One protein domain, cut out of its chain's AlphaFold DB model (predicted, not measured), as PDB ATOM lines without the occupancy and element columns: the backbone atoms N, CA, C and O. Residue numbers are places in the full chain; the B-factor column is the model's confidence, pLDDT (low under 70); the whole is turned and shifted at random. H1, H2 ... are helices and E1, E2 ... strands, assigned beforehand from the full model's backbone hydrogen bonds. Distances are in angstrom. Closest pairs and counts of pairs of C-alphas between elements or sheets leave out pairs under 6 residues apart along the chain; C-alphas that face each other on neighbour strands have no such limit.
ATOM      1  N   SER A 126       2.834  31.827   8.760       91.00
ATOM      2  CA  SER A 126       3.345  31.758  10.122       91.00
ATOM      3  C   SER A 126       4.791  32.215  10.175       91.00
ATOM      4  O   SER A 126       5.571  31.967   9.256       91.00
ATOM      5  N   ILE A 127       5.144  32.890  11.262       92.31
ATOM      6  CA  ILE A 127       6.524  33.232  11.588       92.31
ATOM      7  C   ILE A 127       6.939  32.324  12.739       92.31
ATOM      8  O   ILE A 127       6.247  32.241  13.752       92.31
ATOM      9  N   VAL A 128       8.051  31.616  12.572       94.00
ATOM     10  CA  VAL A 128       8.695  30.876  13.659       94.00
ATOM     11  C   VAL A 128       9.854  31.725  14.153       94.00
ATOM     12  O   VAL A 128      10.739  32.021  13.359       94.00
ATOM     13  N   ALA A 129       9.840  32.113  15.429       94.25
ATOM     14  CA  ALA A 129      10.943  32.821  16.073       94.25
ATOM     15  C   ALA A 129      11.641  31.898  17.076       94.25
ATOM     16  O   ALA A 129      10.995  31.346  17.970       94.25
ATOM     17  N   THR A 130      12.954  31.747  16.926       95.94
ATOM     18  CA  THR A 130      13.786  30.904  17.789       95.94
ATOM     19  C   THR A 130      14.811  31.787  18.503       95.94
ATOM     20  O   THR A 130      15.843  32.110  17.909       95.94
ATOM     21  N   PRO A 131      14.533  32.239  19.740       95.62
ATOM     22  CA  PRO A 131      15.513  32.958  20.538       95.62
ATOM     23  C   PRO A 131      16.613  32.020  21.034       95.62
ATOM     24  O   PRO A 131      16.358  30.863  21.377       95.62
ATOM     25  N   ALA A 132      17.823  32.551  21.152       95.88
ATOM     26  CA  ALA A 132      18.941  31.906  21.818       95.88
ATOM     27  C   ALA A 132      19.777  32.949  22.565       95.88
ATOM     28  O   ALA A 132      20.115  33.994  22.012       95.88
ATOM     29  N   PHE A 133      20.148  32.648  23.809       96.00
ATOM     30  CA  PHE A 133      21.164  33.414  24.521       96.00
ATOM     31  C   PHE A 133      22.558  32.949  24.103       96.00
ATOM     32  O   PHE A 133      22.819  31.752  23.969       96.00
ATOM     33  N   GLY A 134      23.459  33.906  23.908       94.69
ATOM     34  CA  GLY A 134      24.883  33.642  23.777       94.69
ATOM     35  C   GLY A 134      25.576  33.611  25.140       94.69
ATOM     36  O   GLY A 134      24.944  33.628  26.195       94.69
ATOM     37  N   THR A 135      26.906  33.560  25.122       94.75
ATOM     38  CA  THR A 135      27.713  33.525  26.345       94.75
ATOM     39  C   THR A 135      27.742  34.902  27.016       94.75
ATOM     40  O   THR A 135      28.190  35.857  26.376       94.75
ATOM     41  N   PRO A 136      27.320  35.028  28.289       93.00
ATOM     42  CA  PRO A 136      27.478  36.263  29.047       93.00
ATOM     43  C   PRO A 136      28.949  36.652  29.165       93.00
ATOM     44  O   PRO A 136      29.812  35.810  29.416       93.00
ATOM     45  N   THR A 137      29.243  37.937  29.006       91.94
ATOM     46  CA  THR A 137      30.599  38.480  29.125       91.94
ATOM     47  C   THR A 137      30.607  39.644  30.098       91.94
ATOM     48  O   THR A 137      29.676  40.442  30.137       91.94
ATOM     49  N   LYS A 138      31.647  39.732  30.925       90.44
ATOM     50  CA  LYS A 138      31.812  40.851  31.850       90.44
ATOM     51  C   LYS A 138      32.301  42.075  31.081       90.44
ATOM     52  O   LYS A 138      33.275  41.974  30.336       90.44
ATOM     53  N   ASP A 139      31.659  43.217  31.296       88.25
ATOM     54  CA  ASP A 139      32.042  44.459  30.632       88.25
ATOM     55  C   ASP A 139      33.394  44.962  31.144       88.25
ATOM     56  O   ASP A 139      33.652  44.981  32.352       88.25
ATOM     57  N   ALA A 140      34.240  45.407  30.211       82.69
ATOM     58  CA  ALA A 140      35.573  45.921  30.513       82.69
ATOM     59  C   ALA A 140      35.532  47.208  31.355       82.69
ATOM     60  O   ALA A 140      36.382  47.399  32.223       82.69
ATOM     61  N   ASP A 141      34.523  48.057  31.128       70.81
ATOM     62  CA  ASP A 141      34.592  49.453  31.561       70.81
ATOM     63  C   ASP A 141      33.883  49.746  32.891       70.81
ATOM     64  O   ASP A 141      34.257  50.713  33.548       70.81
ATOM     65  N   GLN A 142      32.884  48.960  33.327       58.91
ATOM     66  CA  GLN A 142      32.087  49.285  34.537       58.91
ATOM     67  C   GLN A 142      31.531  48.070  35.311       58.91
ATOM     68  O   GLN A 142      30.592  48.196  36.094       58.91
ATOM     69  N   GLY A 143      32.113  46.877  35.147       74.88
ATOM     70  CA  GLY A 143      31.816  45.720  36.008       74.88
ATOM     71  C   GLY A 143      30.410  45.118  35.872       74.88
ATOM     72  O   GLY A 143      30.032  44.310  36.724       74.88
ATOM     73  N   GLY A 144      29.652  45.514  34.847       86.44
ATOM     74  CA  GLY A 144      28.383  44.899  34.457       86.44
ATOM     75  C   GLY A 144      28.584  43.600  33.675       86.44
ATOM     76  O   GLY A 144      29.715  43.141  33.478       86.44
ATOM     77  N   VAL A 145      27.480  43.005  33.233       91.81
ATOM     78  CA  VAL A 145      27.483  41.814  32.374       91.81
ATOM     79  C   VAL A 145      26.681  42.110  31.115       91.81
ATOM     80  O   VAL A 145      25.513  42.484  31.191       91.81
ATOM     81  N   THR A 146      27.306  41.900  29.962       94.00
ATOM     82  CA  THR A 146      26.639  41.901  28.666       94.00
ATOM     83  C   THR A 146      26.191  40.483  28.326       94.00
ATOM     84  O   THR A 146      27.010  39.563  28.245       94.00
ATOM     85  N   VAL A 147      24.892  40.307  28.091       95.25
ATOM     86  CA  VAL A 147      24.286  39.045  27.653       95.25
ATOM     87  C   VAL A 147      23.861  39.193  26.190       95.25
ATOM     88  O   VAL A 147      22.851  39.843  25.914       95.25
ATOM     89  N   PRO A 148      24.613  38.640  25.223       97.00
ATOM     90  CA  PRO A 148      24.174  38.621  23.835       97.00
ATOM     91  C   PRO A 148      22.975  37.681  23.669       97.00
ATOM     92  O   PRO A 148      22.905  36.630  24.308       97.00
ATOM     93  N   PHE A 149      22.060  38.022  22.769       97.06
ATOM     94  CA  PHE A 149      20.998  37.130  22.324       97.06
ATOM     95  C   PHE A 149      20.783  37.260  20.817       97.06
ATOM     96  O   PHE A 149      21.011  38.315  20.226       97.06
ATOM     97  N   SER A 150      20.341  36.174  20.198       97.88
ATOM     98  CA  SER A 150      19.990  36.126  18.785       97.88
ATOM     99  C   SER A 150      18.579  35.594  18.615       97.88
ATOM    100  O   SER A 150      18.163  34.708  19.360       97.88
ATOM    101  N   VAL A 151      17.862  36.090  17.613       97.56
ATOM    102  CA  VAL A 151      16.552  35.563  17.229       97.56
ATOM    103  C   VAL A 151      16.577  35.193  15.755       97.56
ATOM    104  O   VAL A 151      16.791  36.055  14.900       97.56
ATOM    105  N   ASP A 152      16.336  33.913  15.478       97.69
ATOM    106  CA  ASP A 152      16.173  33.398  14.121       97.69
ATOM    107  C   ASP A 152      14.681  33.366  13.767       97.69
ATOM    108  O   ASP A 152      13.891  32.661  14.402       97.69
ATOM    109  N   PHE A 153      14.296  34.135  12.754       96.56
ATOM    110  CA  PHE A 153      12.949  34.189  12.201       96.56
ATOM    111  C   PHE A 153      12.875  33.401  10.896       96.56
ATOM    112  O   PHE A 153      13.677  33.617   9.989       96.56
ATOM    113  N   THR A 154      11.869  32.541  10.761       96.38
ATOM    114  CA  THR A 154      11.569  31.830   9.511       96.38
ATOM    115  C   THR A 154      10.115  32.044   9.122       96.38
ATOM    116  O   THR A 154       9.205  31.682   9.874       96.38
ATOM    117  N   VAL A 155       9.884  32.571   7.918       95.00
ATOM    118  CA  VAL A 155       8.535  32.740   7.365       95.00
ATOM    119  C   VAL A 155       8.096  31.454   6.671       95.00
ATOM    120  O   VAL A 155       8.719  30.998   5.714       95.00
ATOM    121  N   LYS A 156       6.989  30.863   7.119       91.00
ATOM    122  CA  LYS A 156       6.388  29.661   6.531       91.00
ATOM    123  C   LYS A 156       5.040  29.987   5.896       91.00
ATOM    124  O   LYS A 156       4.281  30.824   6.376       91.00
ATOM    125  N   GLY A 157       4.714  29.268   4.826       89.44
ATOM    126  CA  GLY A 157       3.430  29.410   4.146       89.44
ATOM    127  C   GLY A 157       3.417  30.560   3.147       89.44
ATOM    128  O   GLY A 157       3.995  30.429   2.074       89.44
ATOM    129  N   GLN A 158       2.717  31.645   3.473       88.56
ATOM    130  CA  GLN A 158       2.618  32.842   2.632       88.56
ATOM    131  C   GLN A 158       3.575  33.938   3.110       88.56
ATOM    132  O   GLN A 158       3.990  33.942   4.266       88.56
ATOM    133  N   GLY A 159       3.911  34.870   2.213       90.69
ATOM    134  CA  GLY A 159       4.673  36.063   2.582       90.69
ATOM    135  C   GLY A 159       3.922  36.916   3.606       90.69
ATOM    136  O   GLY A 159       2.687  36.920   3.653       90.69
ATOM    137  N   VAL A 160       4.672  37.649   4.417       92.00
ATOM    138  CA  VAL A 160       4.157  38.436   5.542       92.00
ATOM    139  C   VAL A 160       4.666  39.862   5.480       92.00
ATOM    140  O   VAL A 160       5.730  40.125   4.932       92.00
ATOM    141  N   ILE A 161       3.911  40.778   6.066       90.00
ATOM    142  CA  ILE A 161       4.383  42.104   6.425       90.00
ATOM    143  C   ILE A 161       4.302  42.205   7.942       90.00
ATOM    144  O   ILE A 161       3.239  41.991   8.527       90.00
ATOM    145  N   VAL A 162       5.440  42.476   8.570       89.81
ATOM    146  CA  VAL A 162       5.542  42.603  10.022       89.81
ATOM    147  C   VAL A 162       4.916  43.928  10.438       89.81
ATOM    148  O   VAL A 162       5.317  44.983   9.955       89.81
ATOM    149  N   LEU A 163       3.922  43.865  11.318       85.25
ATOM    150  CA  LEU A 163       3.295  45.033  11.927       85.25
ATOM    151  C   LEU A 163       4.123  45.469  13.128       85.25
ATOM    152  O   LEU A 163       4.563  46.611  13.189       85.25
ATOM    153  N   ALA A 164       4.416  44.535  14.027       85.56
ATOM    154  CA  ALA A 164       5.332  44.758  15.127       85.56
ATOM    155  C   ALA A 164       6.186  43.522  15.370       85.56
ATOM    156  O   ALA A 164       5.686  42.405  15.332       85.56
ATOM    157  N   ALA A 165       7.475  43.709  15.638       90.69
ATOM    158  CA  ALA A 165       8.271  42.671  16.271       90.69
ATOM    159  C   ALA A 165       9.125  43.305  17.359       90.69
ATOM    160  O   ALA A 165      10.042  44.078  17.064       90.69
ATOM    161  N   THR A 166       8.814  42.995  18.608       89.81
ATOM    162  CA  THR A 166       9.442  43.597  19.782       89.81
ATOM    163  C   THR A 166       9.989  42.532  20.714       89.81
ATOM    164  O   THR A 166       9.601  41.365  20.652       89.81
ATOM    165  N   TYR A 167      10.889  42.961  21.588       91.81
ATOM    166  CA  TYR A 167      11.353  42.170  22.714       91.81
ATOM    167  C   TYR A 167      11.204  42.945  24.022       91.81
ATOM    168  O   TYR A 167      11.273  44.183  24.032       91.81
ATOM    169  N   ASP A 168      11.005  42.188  25.091       91.25
ATOM    170  CA  ASP A 168      11.105  42.571  26.497       91.25
ATOM    171  C   ASP A 168      12.151  41.659  27.127       91.25
ATOM    172  O   ASP A 168      12.198  40.457  26.855       91.25
ATOM    173  N   VAL A 169      13.028  42.260  27.915       91.50
ATOM    174  CA  VAL A 169      13.936  41.553  28.787       91.50
ATOM    175  C   VAL A 169      13.645  41.950  30.220       91.50
ATOM    176  O   VAL A 169      13.825  43.104  30.618       91.50
ATOM    177  N   SER A 170      13.313  40.942  31.014       91.19
ATOM    178  CA  SER A 170      13.088  41.059  32.444       91.19
ATOM    179  C   SER A 170      14.128  40.230  33.193       91.19
ATOM    180  O   SER A 170      14.499  39.138  32.771       91.19
ATOM    181  N   ALA A 171      14.646  40.736  34.306       91.06
ATOM    182  CA  ALA A 171      15.623  40.026  35.120       91.06
ATOM    183  C   ALA A 171      15.067  39.728  36.506       91.06
ATOM    184  O   ALA A 171      14.403  40.556  37.128       91.06
ATOM    185  N   ARG A 172      15.365  38.535  37.010       89.44
ATOM    186  CA  ARG A 172      14.905  38.099  38.323       89.44
ATOM    187  C   ARG A 172      15.817  38.663  39.396       89.44
ATOM    188  O   ARG A 172      16.988  38.295  39.476       89.44
ATOM    189  N   LEU A 173      15.278  39.555  40.221       88.88
ATOM    190  CA  LEU A 173      15.987  40.119  41.359       88.88
ATOM    191  C   LEU A 173      16.101  39.047  42.441       88.88
ATOM    192  O   LEU A 173      15.096  38.608  43.007       88.88
ATOM    193  N   ALA A 174      17.326  38.629  42.737       86.94
ATOM    194  CA  ALA A 174      17.567  37.564  43.689       86.94
ATOM    195  C   ALA A 174      18.843  37.796  44.497       86.94
ATOM    196  O   ALA A 174      19.849  38.305  44.004       86.94
ATOM    197  N   VAL A 208      14.462  45.177  32.423       90.38
ATOM    198  CA  VAL A 208      15.844  45.583  32.127       90.38
ATOM    199  C   VAL A 208      15.917  46.365  30.831       90.38
ATOM    200  O   VAL A 208      16.482  47.455  30.784       90.38
ATOM    201  N   GLU A 209      15.376  45.797  29.761       90.00
ATOM    202  CA  GLU A 209      15.510  46.357  28.426       90.00
ATOM    203  C   GLU A 209      14.321  45.947  27.575       90.00
ATOM    204  O   GLU A 209      13.813  44.842  27.698       90.00
ATOM    205  N   ALA A 210      13.891  46.817  26.672       90.19
ATOM    206  CA  ALA A 210      12.902  46.451  25.680       90.19
ATOM    207  C   ALA A 210      13.152  47.223  24.389       90.19
ATOM    208  O   ALA A 210      13.658  48.346  24.404       90.19
ATOM    209  N   GLY A 211      12.778  46.641  23.254       87.69
ATOM    210  CA  GLY A 211      13.099  47.247  21.968       87.69
ATOM    211  C   GLY A 211      12.408  46.600  20.782       87.69
ATOM    212  O   GLY A 211      11.576  45.705  20.928       87.69
ATOM    213  N   TRP A 212      12.760  47.085  19.593       88.62
ATOM    214  CA  TRP A 212      12.285  46.560  18.317       88.62
ATOM    215  C   TRP A 212      13.309  45.585  17.725       88.62
ATOM    216  O   TRP A 212      14.515  45.863  17.673       88.62
ATOM    217  N   LEU A 213      12.816  44.444  17.251       91.94
ATOM    218  CA  LEU A 213      13.592  43.467  16.493       91.94
ATOM    219  C   LEU A 213      13.508  43.773  15.003       91.94
ATOM    220  O   LEU A 213      14.532  44.010  14.368       91.94
ATOM    221  N   ILE A 214      12.288  43.834  14.472       91.81
ATOM    222  CA  ILE A 214      12.013  44.109  13.063       91.81
ATOM    223  C   ILE A 214      11.251  45.422  12.973       91.81
ATOM    224  O   ILE A 214      10.302  45.655  13.721       91.81
ATOM    225  N   SER A 215      11.672  46.280  12.044       86.06
ATOM    226  CA  SER A 215      10.967  47.530  11.785       86.06
ATOM    227  C   SER A 215       9.554  47.243  11.259       86.06
ATOM    228  O   SER A 215       9.407  46.424  10.345       86.06
ATOM    229  N   PRO A 216       8.522  47.914  11.784       82.94
ATOM    230  CA  PRO A 216       7.179  47.825  11.229       82.94
ATOM    231  C   PRO A 216       7.120  48.107   9.725       82.94
ATOM    232  O   PRO A 216       7.856  48.944   9.204       82.94
ATOM    233  N   GLY A 217       6.228  47.418   9.019       83.31
ATOM    234  CA  GLY A 217       6.080  47.511   7.566       83.31
ATOM    235  C   GLY A 217       7.080  46.670   6.766       83.31
ATOM    236  O   GLY A 217       6.973  46.616   5.541       83.31
ATOM    237  N   SER A 218       8.025  45.986   7.419       89.12
ATOM    238  CA  SER A 218       8.983  45.117   6.724       89.12
ATOM    239  C   SER A 218       8.275  43.903   6.116       89.12
ATOM    240  O   SER A 218       7.633  43.127   6.826       89.12
ATOM    241  N   GLY A 219       8.383  43.747   4.795       91.69
ATOM    242  CA  GLY A 219       7.816  42.623   4.053       91.69
ATOM    243  C   GLY A 219       8.825  41.496   3.842       91.69
ATOM    244  O   GLY A 219       9.943  41.754   3.408       91.69
ATOM    245  N   TYR A 220       8.402  40.255   4.084       94.44
ATOM    246  CA  TYR A 220       9.206  39.042   3.933       94.44
ATOM    247  C   TYR A 220       8.482  38.003   3.081       94.44
ATOM    248  O   TYR A 220       7.262  37.824   3.166       94.44
ATOM    249  N   LYS A 221       9.235  37.288   2.248       93.75
ATOM    250  CA  LYS A 221       8.708  36.236   1.374       93.75
ATOM    251  C   LYS A 221       8.592  34.907   2.117       93.75
ATOM    252  O   LYS A 221       9.240  34.663   3.128       93.75
ATOM    253  N   ALA A 222       7.763  34.012   1.588       92.00
ATOM    254  CA  ALA A 222       7.685  32.647   2.091       92.00
ATOM    255  C   ALA A 222       9.042  31.934   1.958       92.00
ATOM    256  O   ALA A 222       9.652  31.958   0.889       92.00
ATOM    257  N   GLY A 223       9.483  31.278   3.031       93.38
ATOM    258  CA  GLY A 223      10.782  30.611   3.123       93.38
ATOM    259  C   GLY A 223      11.952  31.545   3.430       93.38
ATOM    260  O   GLY A 223      13.080  31.072   3.487       93.38
ATOM    261  N   GLU A 224      11.709  32.846   3.609       96.44
ATOM    262  CA  GLU A 224      12.754  33.789   3.992       96.44
ATOM    263  C   GLU A 224      13.158  33.586   5.457       96.44
ATOM    264  O   GLU A 224      12.313  33.359   6.333       96.44
ATOM    265  N   GLU A 225      14.467  33.656   5.695       96.69
ATOM    266  CA  GLU A 225      15.090  33.531   7.007       96.69
ATOM    267  C   GLU A 225      15.784  34.845   7.363       96.69
ATOM    268  O   GLU A 225      16.485  35.437   6.538       96.69
ATOM    269  N   LEU A 226      15.596  35.295   8.600       96.75
ATOM    270  CA  LEU A 226      16.204  36.507   9.129       96.75
ATOM    271  C   LEU A 226      16.797  36.211  10.500       96.75
ATOM    272  O   LEU A 226      16.094  35.749  11.392       96.75
ATOM    273  N   LYS A 227      18.069  36.555  10.681       97.38
ATOM    274  CA  LYS A 227      18.747  36.484  11.971       97.38
ATOM    275  C   LYS A 227      18.994  37.882  12.512       97.38
ATOM    276  O   LYS A 227      19.517  38.736  11.796       97.38
ATOM    277  N   ILE A 228      18.624  38.109  13.768       97.62
ATOM    278  CA  ILE A 228      18.813  39.391  14.449       97.62
ATOM    279  C   ILE A 228      19.609  39.165  15.721       97.62
ATOM    280  O   ILE A 228      19.152  38.459  16.616       97.62
ATOM    281  N   ASP A 229      20.766  39.814  15.804       97.56
ATOM    282  CA  ASP A 229      21.625  39.793  16.982       97.56
ATOM    283  C   ASP A 229      21.454  41.089  17.793       97.56
ATOM    284  O   ASP A 229      21.378  42.208  17.259       97.56
ATOM    285  N   ARG A 230      21.377  40.926  19.112       96.94
ATOM    286  CA  ARG A 230      21.222  41.982  20.112       96.94
ATOM    287  C   ARG A 230      22.023  41.624  21.359       96.94
ATOM    288  O   ARG A 230      22.563  40.528  21.490       96.94
ATOM    289  N   PHE A 231      22.129  42.570  22.276       95.38
ATOM    290  CA  PHE A 231      22.761  42.343  23.564       95.38
ATOM    291  C   PHE A 231      22.030  43.137  24.631       95.38
ATOM    292  O   PHE A 231      21.566  44.237  24.359       95.38
ATOM    293  N   ILE A 232      21.970  42.572  25.831       94.31
ATOM    294  CA  ILE A 232      21.422  43.217  27.021       94.31
ATOM    295  C   ILE A 232      22.580  43.598  27.923       94.31
ATOM    296  O   ILE A 232      23.506  42.802  28.099       94.31
ATOM    297  N   ARG A 233      22.519  44.783  28.529       92.75
ATOM    298  CA  ARG A 233      23.495  45.206  29.541       92.75
ATOM    299  C   ARG A 233      22.881  45.176  30.928       92.75
ATOM    300  O   ARG A 233      21.965  45.935  31.226       92.75
ATOM    301  N   LEU A 234      23.431  44.329  31.791       91.94
ATOM    302  CA  LEU A 234      23.051  44.251  33.193       91.94
ATOM    303  C   LEU A 234      23.984  45.128  34.038       91.94
ATOM    304  O   LEU A 234      25.209  44.962  33.961       91.94
ATOM    305  N   PRO A 235      23.439  46.045  34.855       87.81
ATOM    306  CA  PRO A 235      24.245  46.939  35.674       87.81
ATOM    307  C   PRO A 235      24.991  46.193  36.790       87.81
ATOM    308  O   PRO A 235      24.588  45.119  37.243       87.81
ATOM    309  N   SER A 236      26.078  46.804  37.263       83.75
ATOM    310  CA  SER A 236      26.828  46.363  38.443       83.75
ATOM    311  C   SER A 236      26.409  47.156  39.689       83.75
ATOM    312  O   SER A 236      26.238  48.374  39.579       83.75
ATOM    313  N   PRO A 237      26.294  46.535  40.882       82.88
ATOM    314  CA  PRO A 237      26.481  45.107  41.158       82.88
ATOM    315  C   PRO A 237      25.339  44.249  40.587       82.88
ATOM    316  O   PRO A 237      24.180  44.660  40.639       82.88
ATOM    317  N   LEU A 238      25.651  43.039  40.093       78.19
ATOM    318  CA  LEU A 238      24.615  42.106  39.640       78.19
ATOM    319  C   LEU A 238      23.766  41.658  40.832       78.19
ATOM    320  O   LEU A 238      24.233  40.938  41.713       78.19
ATOM    321  N   ARG A 239      22.503  42.084  40.831       87.88
ATOM    322  CA  ARG A 239      21.461  41.623  41.762       87.88
ATOM    323  C   ARG A 239      20.523  40.602  41.110       87.88
ATOM    324  O   ARG A 239      19.459  40.318  41.654       87.88
ATOM    325  N   TYR A 240      20.900  40.094  39.939       89.75
ATOM    326  CA  TYR A 240      20.069  39.234  39.108       89.75
ATOM    327  C   TYR A 240      20.672  37.835  39.019       89.75
ATOM    328  O   TYR A 240      21.876  37.707  38.791       89.75
ATOM    329  N   ASP A 241      19.854  36.795  39.190       88.50
ATOM    330  CA  ASP A 241      20.286  35.393  39.046       88.50
ATOM    331  C   ASP A 241      19.786  34.732  37.751       88.50
ATOM    332  O   ASP A 241      20.377  33.747  37.290       88.50
ATOM    333  N   SER A 242      18.743  35.297  37.138       90.00
ATOM    334  CA  SER A 242      18.254  34.908  35.822       90.00
ATOM    335  C   SER A 242      17.765  36.094  34.998       90.00
ATOM    336  O   SER A 242      17.354  37.123  35.532       90.00
ATOM    337  N   VAL A 243      17.795  35.921  33.680       92.31
ATOM    338  CA  VAL A 243      17.243  36.856  32.694       92.31
ATOM    339  C   VAL A 243      16.252  36.111  31.825       92.31
ATOM    340  O   VAL A 243      16.480  34.963  31.451       92.31
ATOM    341  N   GLU A 244      15.168  36.783  31.503       92.75
ATOM    342  CA  GLU A 244      14.080  36.300  30.688       92.75
ATOM    343  C   GLU A 244      13.932  37.192  29.469       92.75
ATOM    344  O   GLU A 244      13.951  38.413  29.591       92.75
ATOM    345  N   LEU A 245      13.834  36.569  28.303       93.31
ATOM    346  CA  LEU A 245      13.571  37.232  27.038       93.31
ATOM    347  C   LEU A 245      12.193  36.806  26.554       93.31
ATOM    348  O   LEU A 245      11.991  35.625  26.254       93.31
ATOM    349  N   ASP A 246      11.313  37.786  26.408       90.75
ATOM    350  CA  ASP A 246      10.005  37.620  25.806       90.75
ATOM    351  C   ASP A 246       9.965  38.275  24.432       90.75
ATOM    352  O   ASP A 246      10.329  39.440  24.237       90.75
ATOM    353  N   LEU A 247       9.519  37.496  23.452       92.06
ATOM    354  CA  LEU A 247       9.375  37.931  22.069       92.06
ATOM    355  C   LEU A 247       7.913  38.127  21.704       92.06
ATOM    356  O   LEU A 247       7.069  37.319  22.087       92.06
ATOM    357  N   TYR A 248       7.653  39.162  20.906       89.12
ATOM    358  CA  TYR A 248       6.336  39.480  20.360       89.12
ATOM    359  C   TYR A 248       6.471  39.753  18.882       89.12
ATOM    360  O   TYR A 248       7.329  40.535  18.472       89.12
ATOM    361  N   VAL A 249       5.625  39.113  18.082       89.81
ATOM    362  CA  VAL A 249       5.575  39.329  16.639       89.81
ATOM    363  C   VAL A 249       4.126  39.361  16.185       89.81
ATOM    364  O   VAL A 249       3.432  38.353  16.260       89.81
ATOM    365  N   ASP A 250       3.721  40.498  15.642       86.44
ATOM    366  CA  ASP A 250       2.468  40.699  14.938       86.44
ATOM    367  C   ASP A 250       2.750  40.917  13.459       86.44
ATOM    368  O   ASP A 250       3.601  41.718  13.064       86.44
ATOM    369  N   PHE A 251       2.022  40.204  12.613       89.56
ATOM    370  CA  PHE A 251       2.189  40.283  11.172       89.56
ATOM    371  C   PHE A 251       0.860  40.095  10.454       89.56
ATOM    372  O   PHE A 251      -0.075  39.468  10.952       89.56
ATOM    373  N   VAL A 252       0.803  40.611   9.232       86.88
ATOM    374  CA  VAL A 252      -0.286  40.382   8.286       86.88
ATOM    375  C   VAL A 252       0.263  39.683   7.052       86.88
ATOM    376  O   VAL A 252       1.449  39.753   6.747       86.88
ATOM    377  N   ARG A 253      -0.587  38.981   6.312       88.00
ATOM    378  CA  ARG A 253      -0.183  38.390   5.036       88.00
ATOM    379  C   ARG A 253       0.061  39.458   3.971       88.00
ATOM    380  O   ARG A 253      -0.803  40.304   3.734       88.00
ATOM    381  N   ALA A 254       1.181  39.342   3.266       87.44
ATOM    382  CA  ALA A 254       1.583  40.277   2.217       87.44
ATOM    383  C   ALA A 254       0.651  40.267   0.992       87.44
ATOM    384  O   ALA A 254       0.537  41.267   0.296       87.44
ATOM    385  N   ASP A 255      -0.056  39.163   0.730       82.69
ATOM    386  CA  ASP A 255      -1.017  39.061  -0.379       82.69
ATOM    387  C   ASP A 255      -2.407  39.635  -0.046       82.69
ATOM    388  O   ASP A 255      -3.289  39.676  -0.904       82.69
ATOM    389  N   ARG A 256      -2.631  40.059   1.203       78.00
ATOM    390  CA  ARG A 256      -3.931  40.563   1.679       78.00
ATOM    391  C   ARG A 256      -3.899  42.020   2.108       78.00
ATOM    392  O   ARG A 256      -4.943  42.673   2.074       78.00
ATOM    393  N   ALA A 257      -2.727  42.517   2.466       78.06
ATOM    394  CA  ALA A 257      -2.508  43.874   2.921       78.06
ATOM    395  C   ALA A 257      -1.399  44.524   2.095       78.06
ATOM    396  O   ALA A 257      -0.344  43.936   1.883       78.06
ATOM    397  N   ILE A 258      -1.647  45.752   1.663       75.56
ATOM    398  CA  ILE A 258      -0.628  46.685   1.212       75.56
ATOM    399  C   ILE A 258      -0.494  47.704   2.330       75.56
ATOM    400  O   ILE A 258      -1.443  48.417   2.665       75.56
ATOM    401  N   LEU A 259       0.696  47.755   2.906       74.56
ATOM    402  CA  LEU A 259       1.091  48.864   3.750       74.56
ATOM    403  C   LEU A 259       1.664  49.935   2.816       74.56
ATOM    404  O   LEU A 259       2.612  49.630   2.083       74.56
ATOM    405  N   PRO A 260       1.072  51.143   2.758       68.38
ATOM    406  CA  PRO A 260       1.661  52.235   2.007       68.38
ATOM    407  C   PRO A 260       3.107  52.408   2.468       68.38
ATOM    408  O   PRO A 260       3.428  52.246   3.645       68.38
ATOM    409  N   THR A 261       4.007  52.653   1.522       58.59
ATOM    410  CA  THR A 261       5.430  52.831   1.810       58.59
ATOM    411  C   THR A 261       5.611  54.085   2.663       58.59
ATOM    412  O   THR A 261       5.659  55.194   2.135       58.59
ATOM    413  N   GLY A 262       5.663  53.893   3.978       56.34
ATOM    414  CA  GLY A 262       5.760  54.946   4.981       56.34
ATOM    415  C   GLY A 262       4.860  54.636   6.172       56.34
ATOM    416  O   GLY A 262       3.680  54.340   6.011       56.34
ATOM    417  N   VAL A 263       5.410  54.710   7.385       62.12
ATOM    418  CA  VAL A 263       4.561  54.867   8.570       62.12
ATOM    419  C   VAL A 263       3.837  56.203   8.402       62.12
ATOM    420  O   VAL A 263       4.501  57.214   8.173       62.12
ATOM    421  N   ASN A 264       2.505  56.224   8.506       63.44
ATOM    422  CA  ASN A 264       1.755  57.479   8.401       63.44
ATOM    423  C   ASN A 264       2.187  58.453   9.506       63.44
ATOM    424  O   ASN A 264       2.368  59.644   9.259       63.44
ATOM    425  N   SER A 265       2.398  57.921  10.711       69.00
ATOM    426  CA  SER A 265       3.010  58.625  11.834       69.00
ATOM    427  C   SER A 265       3.472  57.625  12.893       69.00
ATOM    428  O   SER A 265       2.685  56.768  13.297       69.00
ATOM    429  N   CYS A 266       4.711  57.752  13.369       70.25
ATOM    430  CA  CYS A 266       5.114  57.246  14.681       70.25
ATOM    431  C   CYS A 266       5.328  58.451  15.600       70.25
ATOM    432  O   CYS A 266       5.771  59.502  15.134       70.25
ATOM    433  N   SER A 267       5.028  58.307  16.885       74.25
ATOM    434  CA  SER A 267       5.486  59.245  17.904       74.25
ATOM    435  C   SER A 267       7.018  59.230  17.996       74.25
ATOM    436  O   SER A 267       7.663  58.246  17.627       74.25
ATOM    437  N   ASP A 268       7.606  60.323  18.490       68.00
ATOM    438  CA  ASP A 268       9.068  60.488  18.580       68.00
ATOM    439  C   ASP A 268       9.747  59.415  19.450       68.00
ATOM    440  O   ASP A 268      10.910  59.074  19.251       68.00
ATOM    441  N   ASP A 269       9.009  58.863  20.407       64.81
ATOM    442  CA  ASP A 269       9.426  57.790  21.311       64.81
ATOM    443  C   ASP A 269       9.085  56.383  20.783       64.81
ATOM    444  O   ASP A 269       9.339  55.392  21.468       64.81
ATOM    445  N   LEU A 270       8.504  56.283  19.580       64.44
ATOM    446  CA  LEU A 270       8.017  55.042  18.966       64.44
ATOM    447  C   LEU A 270       6.992  54.280  19.828       64.44
ATOM    448  O   LEU A 270       6.749  53.096  19.581       64.44
ATOM    449  N   SER A 271       6.396  54.932  20.833       68.00
ATOM    450  CA  SER A 271       5.354  54.336  21.675       68.00
ATOM    451  C   SER A 271       4.046  54.167  20.914       68.00
ATOM    452  O   SER A 271       3.272  53.269  21.213       68.00
ATOM    453  N   ARG A 272       3.793  54.965  19.877       70.31
ATOM    454  CA  ARG A 272       2.588  54.844  19.062       70.31
ATOM    455  C   ARG A 272       2.922  54.990  17.597       70.31
ATOM    456  O   ARG A 272       3.475  56.001  17.182       70.31
ATOM    457  N   CYS A 273       2.535  54.007  16.806       68.69
ATOM    458  CA  CYS A 273       2.692  54.042  15.367       68.69
ATOM    459  C   CYS A 273       1.367  53.668  14.704       68.69
ATOM    460  O   CYS A 273       0.686  52.730  15.115       68.69
ATOM    461  N   THR A 274       0.996  54.417  13.672       72.19
ATOM    462  CA  THR A 274      -0.267  54.235  12.954       72.19
ATOM    463  C   THR A 274       0.015  53.926  11.491       72.19
ATOM    464  O   THR A 274       0.782  54.632  10.827       72.19
ATOM    465  N   TRP A 275      -0.660  52.904  10.969       69.94
ATOM    466  CA  TRP A 275      -0.673  52.564   9.551       69.94
ATOM    467  C   TRP A 275      -2.099  52.522   9.037       69.94
ATOM    468  O   TRP A 275      -2.994  51.940   9.641       69.94
ATOM    469  N   GLU A 276      -2.301  53.073   7.852       72.00
ATOM    470  CA  GLU A 276      -3.515  52.828   7.092       72.00
ATOM    471  C   GLU A 276      -3.258  51.658   6.148       72.00
ATOM    472  O   GLU A 276      -2.479  51.770   5.204       72.00
ATOM    473  N   VAL A 277      -3.873  50.510   6.415       68.19
ATOM    474  CA  VAL A 277      -3.718  49.324   5.576       68.19
ATOM    475  C   VAL A 277      -4.726  49.363   4.443       68.19
ATOM    476  O   VAL A 277      -5.945  49.364   4.646       68.19
ATOM    477  N   GLN A 278      -4.202  49.330   3.223       68.62
ATOM    478  CA  GLN A 278      -5.000  49.186   2.017       68.62
ATOM    479  C   GLN A 278      -5.087  47.710   1.632       68.62
ATOM    480  O   GLN A 278      -4.138  46.942   1.775       68.62
ATOM    481  N   GLN A 279      -6.241  47.271   1.138       66.50
ATOM    482  CA  GLN A 279      -6.418  45.878   0.742       66.50
ATOM    483  C   GLN A 279      -5.715  45.607  -0.596       66.50
ATOM    484  O   GLN A 279      -5.877  46.372  -1.543       66.50
ATOM    485  N   ALA A 280      -4.963  44.506  -0.700       58.62
ATOM    486  CA  ALA A 280      -4.117  44.242  -1.871       58.62
ATOM    487  C   ALA A 280      -4.881  43.887  -3.161       58.62
ATOM    488  O   ALA A 280      -4.371  44.065  -4.263       58.62
ATOM    489  N   SER A 281      -6.108  43.374  -3.051       61.88
ATOM    490  CA  SER A 281      -6.876  42.924  -4.213       61.88
ATOM    491  C   SER A 281      -7.790  44.027  -4.753       61.88
ATOM    492  O   SER A 281      -8.740  44.416  -4.075       61.88
ATOM    493  N   GLU A 282      -7.576  44.453  -6.004       55.09
ATOM    494  CA  GLU A 282      -8.439  45.419  -6.718       55.09
ATOM    495  C   GLU A 282      -9.924  45.017  -6.725       55.09
ATOM    496  O   GLU A 282     -10.822  45.861  -6.667       55.09
ATOM    497  N   LEU A 283     -10.195  43.708  -6.767       48.69
ATOM    498  CA  LEU A 283     -11.554  43.167  -6.768       48.69
ATOM    499  C   LEU A 283     -12.257  43.400  -5.420       48.69
ATOM    500  O   LEU A 283     -13.475  43.560  -5.378       48.69
ATOM    501  N   TYR A 284     -11.485  43.467  -4.333       52.84
ATOM    502  CA  TYR A 284     -11.983  43.781  -2.998       52.84
ATOM    503  C   TYR A 284     -11.940  45.282  -2.672       52.84
ATOM    504  O   TYR A 284     -12.848  45.759  -1.990       52.84
ATOM    505  N   GLN A 285     -10.974  46.038  -3.211       52.91
ATOM    506  CA  GLN A 285     -10.873  47.497  -3.032       52.91
ATOM    507  C   GLN A 285     -12.147  48.239  -3.460       52.91
ATOM    508  O   GLN A 285     -12.529  49.224  -2.839       52.91
ATOM    509  N   ARG A 286     -12.862  47.757  -4.488       52.50
ATOM    510  CA  ARG A 286     -14.123  48.386  -4.934       52.50
ATOM    511  C   ARG A 286     -15.294  48.217  -3.968       52.50
ATOM    512  O   ARG A 286     -16.297  48.907  -4.120       52.50
ATOM    513  N   ILE A 287     -15.210  47.275  -3.033       49.41
ATOM    514  CA  ILE A 287     -16.338  46.876  -2.180       49.41
ATOM    515  C   ILE A 287     -16.075  47.242  -0.712       49.41
ATOM    516  O   ILE A 287     -17.014  47.274   0.082       49.41
ATOM    517  N   ARG A 288     -14.823  47.513  -0.318       57.41
ATOM    518  CA  ARG A 288     -14.436  47.634   1.094       57.41
ATOM    519  C   ARG A 288     -13.570  48.859   1.368       57.41
ATOM    520  O   ARG A 288     -12.731  49.229   0.557       57.41
ATOM    521  N   GLN A 289     -13.792  49.463   2.534       59.66
ATOM    522  CA  GLN A 289     -12.992  50.573   3.044       59.66
ATOM    523  C   GLN A 289     -11.625  50.073   3.550       59.66
ATOM    524  O   GLN A 289     -11.546  48.929   4.013       59.66
ATOM    525  N   PRO A 290     -10.561  50.898   3.455       60.31
ATOM    526  CA  PRO A 290      -9.277  50.605   4.089       60.31
ATOM    527  C   PRO A 290      -9.456  50.433   5.602       60.31
ATOM    528  O   PRO A 290     -10.408  50.951   6.188       60.31
ATOM    529  N   VAL A 291      -8.553  49.678   6.229       63.53
ATOM    530  CA  VAL A 291      -8.557  49.472   7.682       63.53
ATOM    531  C   VAL A 291      -7.337  50.149   8.266       63.53
ATOM    532  O   VAL A 291      -6.216  49.904   7.827       63.53
ATOM    533  N   THR A 292      -7.553  50.994   9.265       64.62
ATOM    534  CA  THR A 292      -6.465  51.620  10.006       64.62
ATOM    535  C   THR A 292      -6.033  50.671  11.117       64.62
ATOM    536  O   THR A 292      -6.855  50.200  11.908       64.62
ATOM    537  N   ILE A 293      -4.742  50.355  11.136       66.44
ATOM    538  CA  ILE A 293      -4.087  49.601  12.200       66.44
ATOM    539  C   ILE A 293      -3.306  50.606  13.040       66.44
ATOM    540  O   ILE A 293      -2.343  51.214  12.569       66.44
ATOM    541  N   ASP A 294      -3.722  50.757  14.287       65.56
ATOM    542  CA  ASP A 294      -3.049  51.569  15.291       65.56
ATOM    543  C   ASP A 294      -2.270  50.628  16.219       65.56
ATOM    544  O   ASP A 294      -2.876  49.905  17.017       65.56
ATOM    545  N   LEU A 295      -0.935  50.624  16.133       66.19
ATOM    546  CA  LEU A 295      -0.093  49.962  17.135       66.19
ATOM    547  C   LEU A 295       0.217  50.968  18.234       66.19
ATOM    548  O   LEU A 295       0.918  51.959  18.013       66.19
ATOM    549  N   THR A 296      -0.292  50.697  19.428       65.62
ATOM    550  CA  THR A 296       0.019  51.485  20.618       65.62
ATOM    551  C   THR A 296       0.798  50.604  21.575       65.62
ATOM    552  O   THR A 296       0.292  49.620  22.095       65.62
ATOM    553  N   ARG A 297       2.060  50.941  21.797       64.50
ATOM    554  CA  ARG A 297       2.890  50.384  22.854       64.50
ATOM    555  C   ARG A 297       2.841  51.326  24.045       64.50
ATOM    556  O   ARG A 297       3.650  52.243  24.159       64.50
ATOM    557  N   ASP A 298       1.904  51.071  24.945       61.69
ATOM    558  CA  ASP A 298       1.858  51.799  26.205       61.69
ATOM    559  C   ASP A 298       2.954  51.283  27.137       61.69
ATOM    560  O   ASP A 298       2.910  50.164  27.642       61.69
ATOM    561  N   TYR A 299       3.952  52.124  27.396       55.56
ATOM    562  CA  TYR A 299       4.843  51.912  28.524       55.56
ATOM    563  C   TYR A 299       4.134  52.407  29.789       55.56
ATOM    564  O   TYR A 299       4.072  53.609  30.046       55.56
ATOM    565  N   GLN A 300       3.574  51.482  30.568       57.97
ATOM    566  CA  GLN A 300       3.026  51.765  31.894       57.97
ATOM    567  C   GLN A 300       4.058  51.348  32.955       57.97
ATOM    568  O   GLN A 300       4.075  50.198  33.372       57.97
ATOM    569  N   PRO A 301       4.928  52.260  33.431       48.19
ATOM    570  CA  PRO A 301       5.900  51.944  34.480       48.19
ATOM    571  C   PRO A 301       5.261  51.694  35.854       48.19
ATOM    572  O   PRO A 301       5.963  51.354  36.809       48.19
ATOM    573  N   GLN A 302       3.946  51.882  35.997       48.53
ATOM    574  CA  GLN A 302       3.244  51.491  37.212       48.53
ATOM    575  C   GLN A 302       3.170  49.962  37.228       48.53
ATOM    576  O   GLN A 302       2.493  49.392  36.390       48.53
ATOM    577  N   GLU A 303       3.882  49.332  38.169       57.62
ATOM    578  CA  GLU A 303       3.997  47.872  38.406       57.62
ATOM    579  C   GLU A 303       5.231  47.160  37.829       57.62
ATOM    580  O   GLU A 303       5.368  45.954  38.017       57.62
ATOM    581  N   GLY A 304       6.193  47.873  37.230       57.28
ATOM    582  CA  GLY A 304       7.460  47.242  36.827       57.28
ATOM    583  C   GLY A 304       7.295  46.175  35.738       57.28
ATOM    584  O   GLY A 304       8.068  45.227  35.682       57.28
ATOM    585  N   GLN A 305       6.292  46.321  34.875       58.16
ATOM    586  CA  GLN A 305       6.127  45.505  33.676       58.16
ATOM    587  C   GLN A 305       6.234  46.398  32.444       58.16
ATOM    588  O   GLN A 305       5.818  47.559  32.468       58.16
ATOM    589  N   PHE A 306       6.791  45.878  31.352       63.31
ATOM    590  CA  PHE A 306       6.604  46.523  30.061       63.31
ATOM    591  C   PHE A 306       5.174  46.236  29.596       63.31
ATOM    592  O   PHE A 306       4.740  45.086  29.566       63.31
ATOM    593  N   GLY A 307       4.424  47.278  29.235       63.12
ATOM    594  CA  GLY A 307       3.131  47.067  28.599       63.12
ATOM    595  C   GLY A 307       3.325  46.400  27.240       63.12
ATOM    596  O   GLY A 307       4.224  46.762  26.465       63.12
ATOM    597  N   TRP A 308       2.495  45.396  26.962       64.31
ATOM    598  CA  TRP A 308       2.488  44.740  25.663       64.31
ATOM    599  C   TRP A 308       2.060  45.738  24.585       64.31
ATOM    600  O   TRP A 308       1.157  46.540  24.836       64.31
ATOM    601  N   PRO A 309       2.683  45.719  23.391       63.84
ATOM    602  CA  PRO A 309       2.150  46.474  22.271       63.84
ATOM    603  C   PRO A 309       0.718  46.005  22.009       63.84
ATOM    604  O   PRO A 309       0.476  44.840  21.697       63.84
ATOM    605  N   GLU A 310      -0.239  46.909  22.174       68.06
ATOM    606  CA  GLU A 310      -1.630  46.662  21.848       68.06
ATOM    607  C   GLU A 310      -1.857  47.044  20.387       68.06
ATOM    608  O   GLU A 310      -1.694  48.198  19.970       68.06
ATOM    609  N   VAL A 311      -2.227  46.047  19.586       65.56
ATOM    610  CA  VAL A 311      -2.656  46.270  18.209       65.56
ATOM    611  C   VAL A 311      -4.149  46.538  18.208       65.56
ATOM    612  O   VAL A 311      -4.964  45.632  18.389       65.56
ATOM    613  N   THR A 312      -4.514  47.795  17.987       68.88
ATOM    614  CA  THR A 312      -5.910  48.213  17.875       68.88
ATOM    615  C   THR A 312      -6.294  48.401  16.410       68.88
ATOM    616  O   THR A 312      -5.533  48.926  15.597       68.88
ATOM    617  N   TYR A 313      -7.492  47.937  16.054       66.69
ATOM    618  CA  TYR A 313      -8.014  47.984  14.689       66.69
ATOM    619  C   TYR A 313      -9.232  48.899  14.641       66.69
ATOM    620  O   TYR A 313     -10.174  48.718  15.416       66.69
ATOM    621  N   ASN A 314      -9.237  49.843  13.704       64.25
ATOM    622  CA  ASN A 314     -10.357  50.749  13.479       64.25
ATOM    623  C   ASN A 314     -10.809  50.662  12.002       64.25
ATOM    624  O   ASN A 314      -9.971  50.869  11.118       64.25
ATOM    625  N   PRO A 315     -12.086  50.349  11.683       52.66
ATOM    626  CA  PRO A 315     -13.241  50.173  12.568       52.66
ATOM    627  C   PRO A 315     -13.604  48.696  12.829       52.66
ATOM    628  O   PRO A 315     -13.725  47.896  11.903       52.66
ATOM    629  N   ASP A 316     -13.849  48.383  14.104       55.25
ATOM    630  CA  ASP A 316     -14.443  47.161  14.673       55.25
ATOM    631  C   ASP A 316     -13.748  45.791  14.479       55.25
ATOM    632  O   ASP A 316     -13.267  45.395  13.415       55.25
ATOM    633  N   ARG A 317     -13.810  44.997  15.563       51.56
ATOM    634  CA  ARG A 317     -13.237  43.647  15.780       51.56
ATOM    635  C   ARG A 317     -13.544  42.591  14.703       51.56
ATOM    636  O   ARG A 317     -12.940  41.522  14.711       51.56
ATOM    637  N   GLU A 318     -14.444  42.853  13.756       52.84
ATOM    638  CA  GLU A 318     -14.680  41.957  12.616       52.84
ATOM    639  C   GLU A 318     -13.537  41.956  11.583       52.84
ATOM    640  O   GLU A 318     -13.508  41.076  10.720       52.84
ATOM    641  N   ALA A 319     -12.585  42.895  11.652       52.56
ATOM    642  CA  ALA A 319     -11.400  42.912  10.788       52.56
ATOM    643  C   ALA A 319     -10.492  41.678  10.974       52.56
ATOM    644  O   ALA A 319      -9.930  41.184   9.992       52.56
ATOM    645  N   ASP A 320     -10.427  41.136  12.191       52.53
ATOM    646  CA  ASP A 320      -9.514  40.059  12.599       52.53
ATOM    647  C   ASP A 320      -9.702  38.780  11.751       52.53
ATOM    648  O   ASP A 320      -8.788  38.264  11.107       52.53
ATOM    649  N   ASN A 321     -10.956  38.359  11.554       56.53
ATOM    650  CA  ASN A 321     -11.270  37.225  10.676       56.53
ATOM    651  C   ASN A 321     -11.197  37.561   9.172       56.53
ATOM    652  O   ASN A 321     -11.050  36.658   8.342       56.53
ATOM    653  N   ARG A 322     -11.330  38.836   8.781       57.00
ATOM    654  CA  ARG A 322     -11.499  39.249   7.371       57.00
ATOM    655  C   ARG A 322     -10.188  39.323   6.597       57.00
ATOM    656  O   ARG A 322     -10.190  39.013   5.406       57.00
ATOM    657  N   TYR A 323      -9.089  39.695   7.249       57.38
ATOM    658  CA  TYR A 323      -7.749  39.625   6.652       57.38
ATOM    659  C   TYR A 323      -7.097  38.260   6.874       57.38
ATOM    660  O   TYR A 323      -6.065  37.963   6.272       57.38
ATOM    661  N   GLY A 324      -7.748  37.396   7.664       47.59
ATOM    662  CA  GLY A 324      -7.471  35.975   7.860       47.59
ATOM    663  C   GLY A 324      -6.003  35.643   8.117       47.59
ATOM    664  O   GLY A 324      -5.540  34.572   7.720       47.59
ATOM    665  N   GLY A 325      -5.274  36.575   8.714       46.22
ATOM    666  CA  GLY A 325      -4.295  36.203   9.704       46.22
ATOM    667  C   GLY A 325      -5.084  36.119  10.994       46.22
ATOM    668  O   GLY A 325      -5.662  37.112  11.404       46.22
ATOM    669  N   ARG A 326      -5.099  34.959  11.652       47.16
ATOM    670  CA  ARG A 326      -4.956  35.064  13.100       47.16
ATOM    671  C   ARG A 326      -3.671  35.861  13.268       47.16
ATOM    672  O   ARG A 326      -2.644  35.389  12.777       47.16
ATOM    673  N   PHE A 327      -3.743  37.069  13.819       52.81
ATOM    674  CA  PHE A 327      -2.546  37.753  14.289       52.81
ATOM    675  C   PHE A 327      -1.932  36.800  15.306       52.81
ATOM    676  O   PHE A 327      -2.463  36.577  16.394       52.81
ATOM    677  N   ALA A 328      -0.949  36.037  14.840       52.97
ATOM    678  CA  ALA A 328      -0.373  34.967  15.613       52.97
ATOM    679  C   ALA A 328       0.627  35.643  16.529       52.97
ATOM    680  O   ALA A 328       1.786  35.787  16.158       52.97
ATOM    681  N   VAL A 329       0.143  36.069  17.696       56.00
ATOM    682  CA  VAL A 329       0.998  36.516  18.786       56.00
ATOM    683  C   VAL A 329       1.845  35.316  19.177       56.00
ATOM    684  O   VAL A 329       1.396  34.399  19.869       56.00
ATOM    685  N   LEU A 330       3.060  35.273  18.644       59.06
ATOM    686  CA  LEU A 330       4.044  34.299  19.057       59.06
ATOM    687  C   LEU A 330       4.704  34.852  20.309       59.06
ATOM    688  O   LEU A 330       5.553  35.732  20.213       59.06
ATOM    689  N   HIS A 331       4.295  34.326  21.458       70.06
ATOM    690  CA  HIS A 331       4.972  34.570  22.717       70.06
ATOM    691  C   HIS A 331       5.966  33.436  22.965       70.06
ATOM    692  O   HIS A 331       5.573  32.295  23.230       70.06
ATOM    693  N   THR A 332       7.252  33.748  22.833       68.81
ATOM    694  CA  THR A 332       8.333  32.822  23.173       68.81
ATOM    695  C   THR A 332       9.106  33.397  24.346       68.81
ATOM    696  O   THR A 332       9.686  34.472  24.212       68.81
ATOM    697  N   ARG A 333       9.128  32.646  25.449       76.38
ATOM    698  CA  ARG A 333       9.870  32.950  26.673       76.38
ATOM    699  C   ARG A 333      11.125  32.092  26.730       76.38
ATOM    700  O   ARG A 333      11.042  30.864  26.639       76.38
ATOM    701  N   LEU A 334      12.284  32.720  26.878       76.69
ATOM    702  CA  LEU A 334      13.559  32.039  27.095       76.69
ATOM    703  C   LEU A 334      14.182  32.551  28.390       76.69
ATOM    704  O   LEU A 334      14.348  33.754  28.547       76.69
ATOM    705  N   ALA A 335      14.566  31.643  29.287       75.69
ATOM    706  CA  ALA A 335      15.232  31.988  30.538       75.69
ATOM    707  C   ALA A 335      16.701  31.542  30.514       75.69
ATOM    708  O   ALA A 335      17.006  30.387  30.211       75.69
ATOM    709  N   LEU A 336      17.605  32.451  30.870       73.94
ATOM    710  CA  LEU A 336      18.998  32.158  31.180       73.94
ATOM    711  C   LEU A 336      19.172  32.190  32.693       73.94
ATOM    712  O   LEU A 336      18.948  33.222  33.318       73.94
ATOM    713  N   THR A 337      19.582  31.071  33.278       78.38
ATOM    714  CA  THR A 337      19.898  30.970  34.705       78.38
ATOM    715  C   THR A 337      21.404  30.896  34.908       78.38
ATOM    716  O   THR A 337      22.128  30.423  34.033       78.38
ATOM    717  N   ASN A 338      21.867  31.316  36.088       70.12
ATOM    718  CA  ASN A 338      23.266  31.186  36.508       70.12
ATOM    719  C   ASN A 338      24.217  32.130  35.734       70.12
ATOM    720  O   ASN A 338      25.088  31.706  34.981       70.12
TER     721      ASN A 338
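AT A GLANCE: This is residues 126 to 174 and 208 to 338 of the 340 residues of an uncharacterized protein of Micromonospora sediminicola (UniProt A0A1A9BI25). A long, twisted sheet of four strands, E4 E3 E6 E10, lies between two smaller sheets: E1 E2 E5 is partly face to face with it, the planes splayed, and E7 E8 E9 covers part of its other side, set off toward one end. This is a stack of sheets, three sheets face to face in turn. The printed part has 180 residues, with ten named strands and two short helices in the order E1 E2 E3 E4 E5 E6 E7 H1 E8 E9 H2 E10, and its class is mostly strand. Each sheet is antiparallel, in the orders just named. The whole is compact, with a radius of gyration of the C-alphas of 18.3 A, yet elongated in outline, spanning 61 by 37 by 25 A.

IN THESE COORDINATES: In the largest sheet, E3, residues 160 to 174, is 40.4 A long and bends by 58 degrees at residue 163; E6, residues 240 to 253, is 39.6 A long. E4 is residues 208 to 214 and E10 residues 332 to 337, ending with C-alpha 337 at (19.898, 30.970, 34.705). E1, residues 126 to 133, begins with C-alpha 126 at (3.345, 31.758, 10.122); E2, residues 145 to 156, is 35.5 A long, and E5, residues 225 to 234, 29.4 A. E7 is residues 272 to 279, E8 residues 291 to 297 and E9 residues 309 to 314. H1 is residues 282 to 285 and H2 residues 319 to 322.

HOW THE PARTS SIT: E3 and E6 are antiparallel inner strands, with N 166 and O 248 2.9 A apart, within hydrogen-bond range. At the edges, N 211 of E4 is 3.0 A from O 167, and N 245 is 2.9 A from O 334 of E10. The sheet E1 E2 E5 has its best plane 42 degrees from that of the largest sheet; N 130 and O 152 are 2.8 A apart in the hairpin E1 and E2, and N 149 and O 230 2.9 A between E2 and E5. The closest C-alphas of E4 and E5, Glu 209 and Ile 232, are 6.8 A apart; those of E1 and E10, Pro 131 and Leu 334, 6.9 A. E3 and E9 are near each other, with 6 pairs of C-alphas within 10 A. N 275 and O 293 are 2.9 A apart between E7 and E8, as are N 294 and O 312 in the hairpin E8 and E9. H1 and H2 are on no sheet, and both are too short for an O i to N i+4 pair.

THE WHOLE: The C-alphas farthest apart, those of Gly 143 and Arg 286, are 61.6 A apart. Residues 175 to 207 are not printed, and C-alphas 174 and 208 are 14.2 A apart across the cut. The links E1 to E2, E6 to E7 and E8 to E9 are long. Mean pLDDT of the printed part is 77.6; 68 residues are under 70, among them residues 277 to 330.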